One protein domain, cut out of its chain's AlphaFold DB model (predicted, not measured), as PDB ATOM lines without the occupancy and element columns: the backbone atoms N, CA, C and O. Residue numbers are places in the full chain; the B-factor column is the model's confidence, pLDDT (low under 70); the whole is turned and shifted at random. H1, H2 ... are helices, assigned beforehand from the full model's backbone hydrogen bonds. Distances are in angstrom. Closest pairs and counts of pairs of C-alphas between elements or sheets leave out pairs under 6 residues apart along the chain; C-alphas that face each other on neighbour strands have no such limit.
ATOM      1  N   GLU A 176     -41.623   2.468  -8.274       86.75
ATOM      2  CA  GLU A 176     -42.533   2.769  -7.164       86.75
ATOM      3  C   GLU A 176     -41.974   2.240  -5.829       86.75
ATOM      4  O   GLU A 176     -41.318   1.201  -5.779       86.75
ATOM      5  N   GLU A 177     -42.179   2.974  -4.731       82.88
ATOM      6  CA  GLU A 177     -41.710   2.558  -3.403       82.88
ATOM      7  C   GLU A 177     -42.702   1.584  -2.735       82.88
ATOM      8  O   GLU A 177     -43.903   1.861  -2.735       82.88
ATOM      9  N   PRO A 178     -42.243   0.484  -2.094       85.25
ATOM     10  CA  PRO A 178     -40.856   0.034  -1.942       85.25
ATOM     11  C   PRO A 178     -40.294  -0.582  -3.232       85.25
ATOM     12  O   PRO A 178     -40.889  -1.488  -3.812       85.25
ATOM     13  N   ARG A 179     -39.110  -0.113  -3.646       85.06
ATOM     14  CA  ARG A 179     -38.536  -0.470  -4.947       85.06
ATOM     15  C   ARG A 179     -38.110  -1.942  -4.994       85.06
ATOM     16  O   ARG A 179     -37.421  -2.390  -4.071       85.06
ATOM     17  N   PRO A 180     -38.465  -2.682  -6.059       87.12
ATOM     18  CA  PRO A 180     -37.971  -4.037  -6.267       87.12
ATOM     19  C   PRO A 180     -36.455  -4.056  -6.505       87.12
ATOM     20  O   PRO A 180     -35.852  -3.046  -6.875       87.12
ATOM     21  N   ASP A 181     -35.836  -5.228  -6.332       88.94
ATOM     22  CA  ASP A 181     -34.431  -5.411  -6.699       88.94
ATOM     23  C   ASP A 181     -34.208  -5.097  -8.186       88.94
ATOM     24  O   ASP A 181     -35.039  -5.416  -9.041       88.94
ATOM     25  N   ARG A 182     -33.065  -4.485  -8.507       86.94
ATOM     26  CA  ARG A 182     -32.758  -4.002  -9.858       86.94
ATOM     27  C   ARG A 182     -32.814  -5.129 -10.888       86.94
ATOM     28  O   ARG A 182     -33.368  -4.939 -11.969       86.94
ATOM     29  N   GLN A 183     -32.231  -6.285 -10.568       88.81
ATOM     30  CA  GLN A 183     -32.198  -7.414 -11.499       88.81
ATOM     31  C   GLN A 183     -33.603  -7.965 -11.719       88.81
ATOM     32  O   GLN A 183     -33.982  -8.234 -12.857       88.81
ATOM     33  N   TYR A 184     -34.393  -8.051 -10.648       90.06
ATOM     34  CA  TYR A 184     -35.790  -8.461 -10.724       90.06
ATOM     35  C   TYR A 184     -36.635  -7.492 -11.563       90.06
ATOM     36  O   TYR A 184     -37.402  -7.938 -12.405       90.06
ATOM     37  N   ALA A 185     -36.467  -6.177 -11.402       89.69
ATOM     38  CA  ALA A 185     -37.221  -5.173 -12.154       89.69
ATOM     39  C   ALA A 185     -36.933  -5.218 -13.665       89.69
ATOM     40  O   ALA A 185     -37.855  -5.166 -14.480       89.69
ATOM     41  N   ILE A 186     -35.657  -5.341 -14.051       90.06
ATOM     42  CA  ILE A 186     -35.265  -5.427 -15.465       90.06
ATOM     43  C   ILE A 186     -35.692  -6.774 -16.062       90.06
ATOM     44  O   ILE A 186     -36.186  -6.805 -17.190       90.06
ATOM     45  N   ALA A 187     -35.548  -7.873 -15.309       90.62
ATOM     46  CA  ALA A 187     -36.042  -9.183 -15.722       90.62
ATOM     47  C   ALA A 187     -37.559  -9.156 -15.929       90.62
ATOM     48  O   ALA A 187     -38.020  -9.556 -16.988       90.62
ATOM     49  N   LEU A 188     -38.319  -8.572 -14.997       90.31
ATOM     50  CA  LEU A 188     -39.771  -8.442 -15.103       90.31
ATOM     51  C   LEU A 188     -40.190  -7.625 -16.334       90.31
ATOM     52  O   LEU A 188     -41.126  -8.012 -17.029       90.31
ATOM     53  N   LEU A 189     -39.496  -6.522 -16.642       90.31
ATOM     54  CA  LEU A 189     -39.747  -5.728 -17.854       90.31
ATOM     55  C   LEU A 189     -39.478  -6.528 -19.132       90.31
ATOM     56  O   LEU A 189     -40.284  -6.492 -20.062       90.31
ATOM     57  N   ASN A 190     -38.355  -7.245 -19.180       91.81
ATOM     58  CA  ASN A 190     -38.006  -8.089 -20.315       91.81
ATOM     59  C   ASN A 190     -39.007  -9.242 -20.480       91.81
ATOM     60  O   ASN A 190     -39.530  -9.435 -21.574       91.81
ATOM     61  N   ASP A 191     -39.339  -9.940 -19.395       89.44
ATOM     62  CA  ASP A 191     -40.306 -11.037 -19.377       89.44
ATOM     63  C   ASP A 191     -41.689 -10.551 -19.811       89.44
ATOM     64  O   ASP A 191     -42.332 -11.196 -20.627       89.44
ATOM     65  N   THR A 192     -42.106  -9.361 -19.370       88.62
ATOM     66  CA  THR A 192     -43.366  -8.735 -19.793       88.62
ATOM     67  C   THR A 192     -43.398  -8.474 -21.299       88.62
ATOM     68  O   THR A 192     -44.416  -8.700 -21.943       88.62
ATOM     69  N   ILE A 193     -42.294  -8.012 -21.894       88.12
ATOM     70  CA  ILE A 193     -42.212  -7.780 -23.346       88.12
ATOM     71  C   ILE A 193     -42.171  -9.107 -24.116       88.12
ATOM     72  O   ILE A 193     -42.761  -9.209 -25.193       88.12
ATOM     73  N   VAL A 194     -41.487 -10.118 -23.580       86.19
ATOM     74  CA  VAL A 194     -41.404 -11.458 -24.178       86.19
ATOM     75  C   VAL A 194     -42.770 -12.154 -24.142       86.19
ATOM     76  O   VAL A 194     -43.183 -12.708 -25.158       86.19
ATOM     77  N   ASP A 195     -43.503 -12.042 -23.031       83.38
ATOM     78  CA  ASP A 195     -44.850 -12.602 -22.825       83.38
ATOM     79  C   ASP A 195     -45.894 -12.025 -23.799       83.38
ATOM     80  O   ASP A 195     -46.891 -12.662 -24.135       83.38
ATOM     81  N   MET A 196     -45.646 -10.833 -24.351       83.19
ATOM     82  CA  MET A 196     -46.505 -10.254 -25.390       83.19
ATOM     83  C   MET A 196     -46.397 -10.950 -26.756       83.19
ATOM     84  O   MET A 196     -47.232 -10.667 -27.621       83.19
ATOM     85  N   GLU A 197     -45.391 -11.809 -26.962       78.38
ATOM     86  CA  GLU A 197     -45.143 -12.596 -28.180       78.38
ATOM     87  C   GLU A 197     -45.250 -11.807 -29.491       78.38
ATOM     88  O   GLU A 197     -46.001 -12.116 -30.423       78.38
ATOM     89  N   ILE A 198     -44.478 -10.732 -29.574       82.69
ATOM     90  CA  ILE A 198     -44.518  -9.837 -30.721       82.69
ATOM     91  C   ILE A 198     -43.875 -10.506 -31.950       82.69
ATOM     92  O   ILE A 198     -42.671 -10.763 -31.990       82.69
ATOM     93  N   ASP A 199     -44.669 -10.735 -32.999       81.44
ATOM     94  CA  ASP A 199     -44.190 -11.219 -34.297       81.44
ATOM     95  C   ASP A 199     -43.506 -10.092 -35.090       81.44
ATOM     96  O   ASP A 199     -44.104  -9.400 -35.919       81.44
ATOM     97  N   PHE A 200     -42.208  -9.916 -34.843       82.38
ATOM     98  CA  PHE A 200     -41.398  -8.890 -35.502       82.38
ATOM     99  C   PHE A 200     -41.199  -9.120 -37.011       82.38
ATOM    100  O   PHE A 200     -40.763  -8.199 -37.711       82.38
ATOM    101  N   SER A 201     -41.525 -10.310 -37.541       78.94
ATOM    102  CA  SER A 201     -41.365 -10.625 -38.970       78.94
ATOM    103  C   SER A 201     -42.314  -9.820 -39.866       78.94
ATOM    104  O   SER A 201     -42.016  -9.580 -41.036       78.94
ATOM    105  N   LYS A 202     -43.416  -9.315 -39.300       74.94
ATOM    106  CA  LYS A 202     -44.481  -8.591 -40.011       74.94
ATOM    107  C   LYS A 202     -44.269  -7.082 -40.148       74.94
ATOM    108  O   LYS A 202     -45.198  -6.360 -40.499       74.94
ATOM    109  N   GLY A 203     -43.043  -6.600 -39.939       66.31
ATOM    110  CA  GLY A 203     -42.670  -5.217 -40.257       66.31
ATOM    111  C   GLY A 203     -42.250  -4.345 -39.077       66.31
ATOM    112  O   GLY A 203     -42.309  -3.130 -39.222       66.31
ATOM    113  N   ALA A 204     -41.799  -4.939 -37.963       77.44
ATOM    114  CA  ALA A 204     -41.352  -4.227 -36.757       77.44
ATOM    115  C   ALA A 204     -39.872  -4.487 -36.391       77.44
ATOM    116  O   ALA A 204     -39.487  -4.555 -35.222       77.44
ATOM    117  N   LEU A 205     -39.019  -4.732 -37.394       83.19
ATOM    118  CA  LEU A 205     -37.623  -5.114 -37.152       83.19
ATOM    119  C   LEU A 205     -36.793  -3.966 -36.550       83.19
ATOM    120  O   LEU A 205     -35.916  -4.219 -35.726       83.19
ATOM    121  N   GLN A 206     -37.052  -2.717 -36.946       82.44
ATOM    122  CA  GLN A 206     -36.322  -1.553 -36.425       82.44
ATOM    123  C   GLN A 206     -36.689  -1.286 -34.962       82.44
ATOM    124  O   GLN A 206     -35.832  -0.996 -34.132       82.44
ATOM    125  N   GLU A 207     -37.960  -1.466 -34.641       83.56
ATOM    126  CA  GLU A 207     -38.544  -1.316 -33.323       83.56
ATOM    127  C   GLU A 207     -38.015  -2.400 -32.381       83.56
ATOM    128  O   GLU A 207     -37.653  -2.085 -31.251       83.56
ATOM    129  N   ARG A 208     -37.839  -3.642 -32.862       86.50
ATOM    130  CA  ARG A 208     -37.140  -4.705 -32.116       86.50
ATOM    131  C   ARG A 208     -35.730  -4.285 -31.705       86.50
ATOM    132  O   ARG A 208     -35.332  -4.495 -30.561       86.50
ATOM    133  N   LEU A 209     -34.965  -3.714 -32.638       87.44
ATOM    134  CA  LEU A 209     -33.610  -3.241 -32.350       87.44
ATOM    135  C   LEU A 209     -33.643  -2.109 -31.320       87.44
ATOM    136  O   LEU A 209     -32.867  -2.137 -30.370       87.44
ATOM    137  N   ALA A 210     -34.570  -1.162 -31.458       86.44
ATOM    138  CA  ALA A 210     -34.728  -0.066 -30.510       86.44
ATOM    139  C   ALA A 210     -35.133  -0.547 -29.102       86.44
ATOM    140  O   ALA A 210     -34.596  -0.046 -28.118       86.44
ATOM    141  N   ILE A 211     -36.023  -1.541 -28.994       88.31
ATOM    142  CA  ILE A 211     -36.403  -2.171 -27.718       88.31
ATOM    143  C   ILE A 211     -35.180  -2.821 -27.064       88.31
ATOM    144  O   ILE A 211     -34.883  -2.529 -25.908       88.31
ATOM    145  N   ASN A 212     -34.429  -3.637 -27.809       91.38
ATOM    146  CA  ASN A 212     -33.236  -4.305 -27.286       91.38
ATOM    147  C   ASN A 212     -32.153  -3.312 -26.849       91.38
ATOM    148  O   ASN A 212     -31.508  -3.520 -25.827       91.38
ATOM    149  N   LEU A 213     -31.960  -2.218 -27.595       90.06
ATOM    150  CA  LEU A 213     -31.015  -1.164 -27.223       90.06
ATOM    151  C   LEU A 213     -31.399  -0.497 -25.896       90.06
ATOM    152  O   LEU A 213     -30.522  -0.271 -25.066       90.06
ATOM    153  N   ILE A 214     -32.691  -0.228 -25.678       87.81
ATOM    154  CA  ILE A 214     -33.181   0.334 -24.411       87.81
ATOM    155  C   ILE A 214     -33.002  -0.680 -23.274       87.81
ATOM    156  O   ILE A 214     -32.467  -0.331 -22.228       87.81
ATOM    157  N   LEU A 215     -33.396  -1.942 -23.465       89.75
ATOM    158  CA  LEU A 215     -33.252  -2.975 -22.430       89.75
ATOM    159  C   LEU A 215     -31.784  -3.195 -22.033       89.75
ATOM    160  O   LEU A 215     -31.482  -3.312 -20.846       89.75
ATOM    161  N   ASN A 216     -30.862  -3.175 -22.998       89.69
ATOM    162  CA  ASN A 216     -29.429  -3.262 -22.721       89.69
ATOM    163  C   ASN A 216     -28.922  -2.030 -21.963       89.69
ATOM    164  O   ASN A 216     -28.189  -2.175 -20.988       89.69
ATOM    165  N   SER A 217     -29.378  -0.820 -22.315       87.44
ATOM    166  CA  SER A 217     -28.981   0.377 -21.568       87.44
ATOM    167  C   SER A 217     -29.483   0.367 -20.120       87.44
ATOM    168  O   SER A 217     -28.834   0.944 -19.250       87.44
ATOM    169  N   LEU A 218     -30.607  -0.297 -19.822       87.19
ATOM    170  CA  LEU A 218     -31.058  -0.507 -18.437       87.19
ATOM    171  C   LEU A 218     -30.118  -1.453 -17.660       87.19
ATOM    172  O   LEU A 218     -29.867  -1.249 -16.467       87.19
ATOM    173  N   TRP A 219     -29.556  -2.459 -18.332       85.94
ATOM    174  CA  TRP A 219     -28.564  -3.380 -17.762       85.94
ATOM    175  C   TRP A 219     -27.188  -2.747 -17.539       85.94
ATOM    176  O   TRP A 219     -26.511  -3.088 -16.567       85.94
ATOM    177  N   ASP A 220     -26.789  -1.793 -18.375       85.44
ATOM    178  CA  ASP A 220     -25.465  -1.171 -18.278       85.44
ATOM    179  C   ASP A 220     -25.383  -0.096 -17.178       85.44
ATOM    180  O   ASP A 220     -24.318   0.145 -16.611       85.44
ATOM    181  N   ASN A 221     -26.509   0.532 -16.823       81.75
ATOM    182  CA  ASN A 221     -26.538   1.652 -15.877       81.75
ATOM    183  C   ASN A 221     -26.780   1.206 -14.421       81.75
ATOM    184  O   ASN A 221     -27.773   0.532 -14.148       81.75
ATOM    185  N   PRO A 222     -25.939   1.612 -13.447       77.50
ATOM    186  CA  PRO A 222     -25.997   1.110 -12.071       77.50
ATOM    187  C   PRO A 222     -27.249   1.543 -11.289       77.50
ATOM    188  O   PRO A 222     -27.680   0.807 -10.402       77.50
ATOM    189  N   GLN A 223     -27.842   2.693 -11.620       81.69
ATOM    190  CA  GLN A 223     -29.073   3.202 -11.007       81.69
ATOM    191  C   GLN A 223     -30.235   3.104 -11.997       81.69
ATOM    192  O   GLN A 223     -30.158   3.631 -13.106       81.69
ATOM    193  N   LEU A 224     -31.319   2.425 -11.608       82.44
ATOM    194  CA  LEU A 224     -32.492   2.240 -12.472       82.44
ATOM    195  C   LEU A 224     -33.435   3.449 -12.435       82.44
ATOM    196  O   LEU A 224     -33.910   3.879 -13.480       82.44
ATOM    197  N   CYS A 225     -33.676   4.010 -11.251       83.50
ATOM    198  CA  CYS A 225     -34.688   5.034 -10.996       83.50
ATOM    199  C   CYS A 225     -34.059   6.259 -10.319       83.50
ATOM    200  O   CYS A 225     -33.036   6.108  -9.650       83.50
ATOM    201  N   PRO A 226     -34.656   7.454 -10.460       77.19
ATOM    202  CA  PRO A 226     -34.145   8.654  -9.811       77.19
ATOM    203  C   PRO A 226     -34.269   8.561  -8.283       77.19
ATOM    204  O   PRO A 226     -35.312   8.176  -7.751       77.19
ATOM    205  N   ASP A 227     -33.218   8.963  -7.572       70.50
ATOM    206  CA  ASP A 227     -33.244   9.202  -6.128       70.50
ATOM    207  C   ASP A 227     -33.526  10.678  -5.825       70.50
ATOM    208  O   ASP A 227     -33.222  11.565  -6.626       70.50
ATOM    209  N   ASN A 228     -34.047  10.962  -4.627       63.34
ATOM    210  CA  ASN A 228     -34.342  12.326  -4.156       63.34
ATOM    211  C   ASN A 228     -33.112  13.267  -4.174       63.34
ATOM    212  O   ASN A 228     -33.266  14.482  -4.073       63.34
ATOM    213  N   SER A 229     -31.898  12.722  -4.297       60.44
ATOM    214  CA  SER A 229     -30.619  13.440  -4.366       60.44
ATOM    215  C   SER A 229     -30.079  13.668  -5.786       60.44
ATOM    216  O   SER A 229     -29.134  14.436  -5.952       60.44
ATOM    217  N   THR A 230     -30.639  13.015  -6.808       59.06
ATOM    218  CA  THR A 230     -30.172  13.079  -8.207       59.06
ATOM    219  C   THR A 230     -31.119  13.933  -9.044       59.06
ATOM    220  O   THR A 230     -32.160  13.469  -9.502       59.06
ATOM    221  N   THR A 231     -30.768  15.204  -9.249       56.47
ATOM    222  CA  THR A 231     -31.552  16.152 -10.066       56.47
ATOM    223  C   THR A 231     -31.205  16.115 -11.556       56.47
ATOM    224  O   THR A 231     -31.928  16.701 -12.361       56.47
ATOM    225  N   ASN A 232     -30.119  15.439 -11.943       61.44
ATOM    226  CA  ASN A 232     -29.663  15.379 -13.330       61.44
ATOM    227  C   ASN A 232     -30.193  14.112 -14.015       61.44
ATOM    228  O   ASN A 232     -30.033  12.998 -13.522       61.44
ATOM    229  N   SER A 233     -30.812  14.272 -15.187       58.22
ATOM    230  CA  SER A 233     -31.406  13.187 -15.986       58.22
ATOM    231  C   SER A 233     -30.395  12.197 -16.587       58.22
ATOM    232  O   SER A 233     -30.801  11.275 -17.290       58.22
ATOM    233  N   THR A 234     -29.098  12.388 -16.341       59.00
ATOM    234  CA  THR A 234     -27.999  11.539 -16.822       59.00
ATOM    235  C   THR A 234     -27.645  10.391 -15.883       59.00
ATOM    236  O   THR A 234     -26.904   9.504 -16.292       59.00
ATOM    237  N   ASP A 235     -28.151  10.404 -14.646       61.66
ATOM    238  CA  ASP A 235     -27.611   9.556 -13.576       61.66
ATOM    239  C   ASP A 235     -28.406   8.255 -13.361       61.66
ATOM    240  O   ASP A 235     -27.940   7.359 -12.663       61.66
ATOM    241  N   TYR A 236     -29.576   8.109 -13.996       69.81
ATOM    242  CA  TYR A 236     -30.436   6.928 -13.877       69.81
ATOM    243  C   TYR A 236     -30.920   6.421 -15.239       69.81
ATOM    244  O   TYR A 236     -31.109   7.182 -16.188       69.81
ATOM    245  N   ALA A 237     -31.126   5.108 -15.326       74.75
ATOM    246  CA  ALA A 237     -31.417   4.425 -16.575       74.75
ATOM    247  C   ALA A 237     -32.844   4.711 -17.065       74.75
ATOM    248  O   ALA A 237     -33.030   5.223 -18.164       74.75
ATOM    249  N   LEU A 238     -33.869   4.456 -16.247       81.31
ATOM    250  CA  LEU A 238     -35.272   4.559 -16.649       81.31
ATOM    251  C   LEU A 238     -35.776   6.008 -16.583       81.31
ATOM    252  O   LEU A 238     -36.545   6.404 -15.708       81.31
ATOM    253  N   THR A 239     -35.341   6.827 -17.538       80.81
ATOM    254  CA  THR A 239     -35.870   8.186 -17.719       80.81
ATOM    255  C   THR A 239     -37.296   8.167 -18.261       80.81
ATOM    256  O   THR A 239     -37.692   7.255 -18.990       80.81
ATOM    257  N   GLN A 240     -38.068   9.227 -17.994       76.44
ATOM    258  CA  GLN A 240     -39.412   9.392 -18.566       76.44
ATOM    259  C   GLN A 240     -39.401   9.296 -20.106       76.44
ATOM    260  O   GLN A 240     -40.347   8.798 -20.713       76.44
ATOM    261  N   VAL A 241     -38.308   9.732 -20.745       77.12
ATOM    262  CA  VAL A 241     -38.101   9.618 -22.194       77.12
ATOM    263  C   VAL A 241     -37.867   8.165 -22.609       77.12
ATOM    264  O   VAL A 241     -38.501   7.706 -23.557       77.12
ATOM    265  N   GLN A 242     -37.010   7.420 -21.902       81.88
ATOM    266  CA  GLN A 242     -36.767   6.004 -22.197       81.88
ATOM    267  C   GLN A 242     -38.016   5.146 -21.982       81.88
ATOM    268  O   GLN A 242     -38.364   4.370 -22.867       81.88
ATOM    269  N   ALA A 243     -38.744   5.349 -20.881       81.44
ATOM    270  CA  ALA A 243     -40.020   4.684 -20.618       81.44
ATOM    271  C   ALA A 243     -41.042   4.944 -21.740       81.44
ATOM    272  O   ALA A 243     -41.681   4.024 -22.252       81.44
ATOM    273  N   ARG A 244     -41.149   6.201 -22.189       77.75
ATOM    274  CA  ARG A 244     -42.053   6.602 -23.276       77.75
ATOM    275  C   ARG A 244     -41.639   6.017 -24.632       77.75
ATOM    276  O   ARG A 244     -42.511   5.636 -25.412       77.75
ATOM    277  N   ASN A 245     -40.341   5.932 -24.913       82.06
ATOM    278  CA  ASN A 245     -39.816   5.329 -26.141       82.06
ATOM    279  C   ASN A 245     -39.987   3.806 -26.144       82.06
ATOM    280  O   ASN A 245     -40.380   3.249 -27.165       82.06
ATOM    281  N   LEU A 246     -39.764   3.145 -25.003       84.88
ATOM    282  CA  LEU A 246     -39.998   1.712 -24.831       84.88
ATOM    283  C   LEU A 246     -41.467   1.374 -25.095       84.88
ATOM    284  O   LEU A 246     -41.769   0.568 -25.973       84.88
ATOM    285  N   MET A 247     -42.376   2.074 -24.412       83.44
ATOM    286  CA  MET A 247     -43.819   1.931 -24.600       83.44
ATOM    287  C   MET A 247     -44.233   2.180 -26.060       83.44
ATOM    288  O   MET A 247     -45.016   1.417 -26.625       83.44
ATOM    289  N   GLY A 248     -43.686   3.221 -26.698       78.44
ATOM    290  CA  GLY A 248     -43.963   3.553 -28.098       78.44
ATOM    291  C   GLY A 248     -43.511   2.470 -29.083       78.44
ATOM    292  O   GLY A 248     -44.303   2.048 -29.924       78.44
ATOM    293  N   ASN A 249     -42.276   1.978 -28.953       83.50
ATOM    294  CA  ASN A 249     -41.727   0.941 -29.832       83.50
ATOM    295  C   ASN A 249     -42.453  -0.400 -29.656       83.50
ATOM    296  O   ASN A 249     -42.761  -1.063 -30.647       83.50
ATOM    297  N   VAL A 250     -42.788  -0.778 -28.416       85.25
ATOM    298  CA  VAL A 250     -43.595  -1.979 -28.136       85.25
ATOM    299  C   VAL A 250     -44.992  -1.843 -28.743       85.25
ATOM    300  O   VAL A 250     -45.458  -2.763 -29.409       85.25
ATOM    301  N   THR A 251     -45.624  -0.673 -28.601       81.00
ATOM    302  CA  THR A 251     -46.932  -0.388 -29.209       81.00
ATOM    303  C   THR A 251     -46.886  -0.578 -30.724       81.00
ATOM    304  O   THR A 251     -47.664  -1.355 -31.267       81.00
ATOM    305  N   VAL A 252     -45.952   0.080 -31.420       79.56
ATOM    306  CA  VAL A 252     -45.816  -0.053 -32.882       79.56
ATOM    307  C   VAL A 252     -45.589  -1.507 -33.288       79.56
ATOM    308  O   VAL A 252     -46.219  -1.986 -34.229       79.56
ATOM    309  N   SER A 253     -44.753  -2.232 -32.544       84.81
ATOM    310  CA  SER A 253     -44.454  -3.629 -32.855       84.81
ATOM    311  C   SER A 253     -45.667  -4.549 -32.673       84.81
ATOM    312  O   SER A 253     -45.902  -5.426 -33.506       84.81
ATOM    313  N   LEU A 254     -46.481  -4.321 -31.637       80.62
ATOM    314  CA  LEU A 254     -47.728  -5.054 -31.398       80.62
ATOM    315  C   LEU A 254     -48.743  -4.845 -32.527       80.62
ATOM    316  O   LEU A 254     -49.308  -5.811 -33.040       80.62
ATOM    317  N   PHE A 255     -48.946  -3.601 -32.959       77.44
ATOM    318  CA  PHE A 255     -49.878  -3.303 -34.050       77.44
ATOM    319  C   PHE A 255     -49.378  -3.822 -35.406       77.44
ATOM    320  O   PHE A 255     -50.163  -4.382 -36.177       77.44
ATOM    321  N   ALA A 256     -48.071  -3.736 -35.674       79.25
ATOM    322  CA  ALA A 256     -47.459  -4.310 -36.871       79.25
ATOM    323  C   ALA A 256     -47.580  -5.847 -36.913       79.25
ATOM    324  O   ALA A 256     -47.927  -6.404 -37.954       79.25
ATOM    325  N   SER A 257     -47.399  -6.534 -35.777       78.69
ATOM    326  CA  SER A 257     -47.630  -7.986 -35.634       78.69
ATOM    327  C   SER A 257     -49.062  -8.397 -36.027       78.69
ATOM    328  O   SER A 257     -49.298  -9.490 -36.560       78.69
ATOM    329  N   MET A 258     -50.031  -7.493 -35.841       71.06
ATOM    330  CA  MET A 258     -51.431  -7.697 -36.225       71.06
ATOM    331  C   MET A 258     -51.779  -7.225 -37.645       71.06
ATOM    332  O   MET A 258     -52.918  -7.401 -38.071       71.06
ATOM    333  N   GLY A 259     -50.820  -6.682 -38.402       70.44
ATOM    334  CA  GLY A 259     -51.030  -6.203 -39.773       70.44
ATOM    335  C   GLY A 259     -51.575  -4.774 -39.875       70.44
ATOM    336  O   GLY A 259     -51.954  -4.344 -40.961       70.44
ATOM    337  N   ILE A 260     -51.599  -4.024 -38.770       68.62
ATOM    338  CA  ILE A 260     -52.009  -2.617 -38.735       68.62
ATOM    339  C   ILE A 260     -50.733  -1.772 -38.788       68.62
ATOM    340  O   ILE A 260     -50.194  -1.360 -37.763       68.62
ATOM    341  N   THR A 261     -50.191  -1.568 -39.990       61.50
ATOM    342  CA  THR A 261     -48.951  -0.800 -40.165       61.50
ATOM    343  C   THR A 261     -49.251   0.679 -40.410       61.50
ATOM    344  O   THR A 261     -49.910   0.993 -41.406       61.50
ATOM    345  N   PRO A 262     -48.744   1.604 -39.580       57.50
ATOM    346  CA  PRO A 262     -48.760   3.018 -39.927       57.50
ATOM    347  C   PRO A 262     -47.894   3.296 -41.162       57.50
ATOM    348  O   PRO A 262     -46.904   2.610 -41.429       57.50
TER     349      PRO A 262
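AT A GLANCE: This is residues 176 to 262 of the 442 residues of an uncharacterized protein of Rasamsonia emersonii CBS 393.64 (UniProt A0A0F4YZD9). Three helices stand side by side in a loose, elongated bundle, each running opposite to the one before it, with H2 touching both H1 and H3 and their centres making a triangle. A long loop, residues 221 to 239, leads from H2 back to H3 at one end of the bundle, and the last printed residues lie towards the opposite end. The printed part has 87 residues with three named helices, H1, H2 and H3 in that order, and no named strand; the class is all helix. The whole is only just compact, close to loose, with a radius of gyration of the C-alphas of 14.3 A, and the C-alphas span 45 by 23 by 20 A.

HOW THE PARTS SIT: Start at H1, residues 182 to 195, and go on to H2, residues 205 to 220: these two form a helical hairpin. They touch with 4 pairs of C-alphas within 8 A, through residues 186 to 190 of H1 and 215 to 219 of H2 alone. Their closest C-alphas, those of Ile 186 and Leu 218, are 7.1 A apart, and the two run opposite ways at a shallow tilt of 15 degrees. Next look at H3, residues 240 to 257, which forms a second helical hairpin with H2. These two touch with 13 pairs of C-alphas within 8 A, and on H2 residues 207 to 214 alone take part. Their closest C-alphas, those of Glu 207 and Asn 249, are 5.2 A apart. H2 and H3 run opposite ways at a shallow tilt of 33 degrees, only just short of steep. H1 and H3 are close but not clearly touching: their closest C-alphas, those of Ile 193 and Val 250, are 7.6 A apart. They run the same way at a shallow tilt of 21 degrees. In H1, H2 and H3 you will find every O i to N i+4 pair within hydrogen-bond range.

IN THESE COORDINATES: Find C-alpha 182 at (-32.758, -4.002, -9.858); from there H1 runs 19.7 A to C-alpha 195. H2 begins at C-alpha 205, at (-37.623, -5.114, -37.152), and covers 22.8 A to C-alpha 220. H3, the longest helix by residues, runs 25.7 A from C-alpha 240 to C-alpha 257 at (-47.630, -7.986, -35.634).

THE WHOLE: The two C-alphas farthest apart, those of Ser 229 and Gly 259, are 45.3 A from each other. The printed part has no cut. The link from H1 to H2 is short, with 9 residues, and the link from H2 to H3 is long, with 19. The mean pLDDT of the printed part is 80.3; look for values under 70 at residue 203, residues 228 to 236 and residues 260 to 262 of this model.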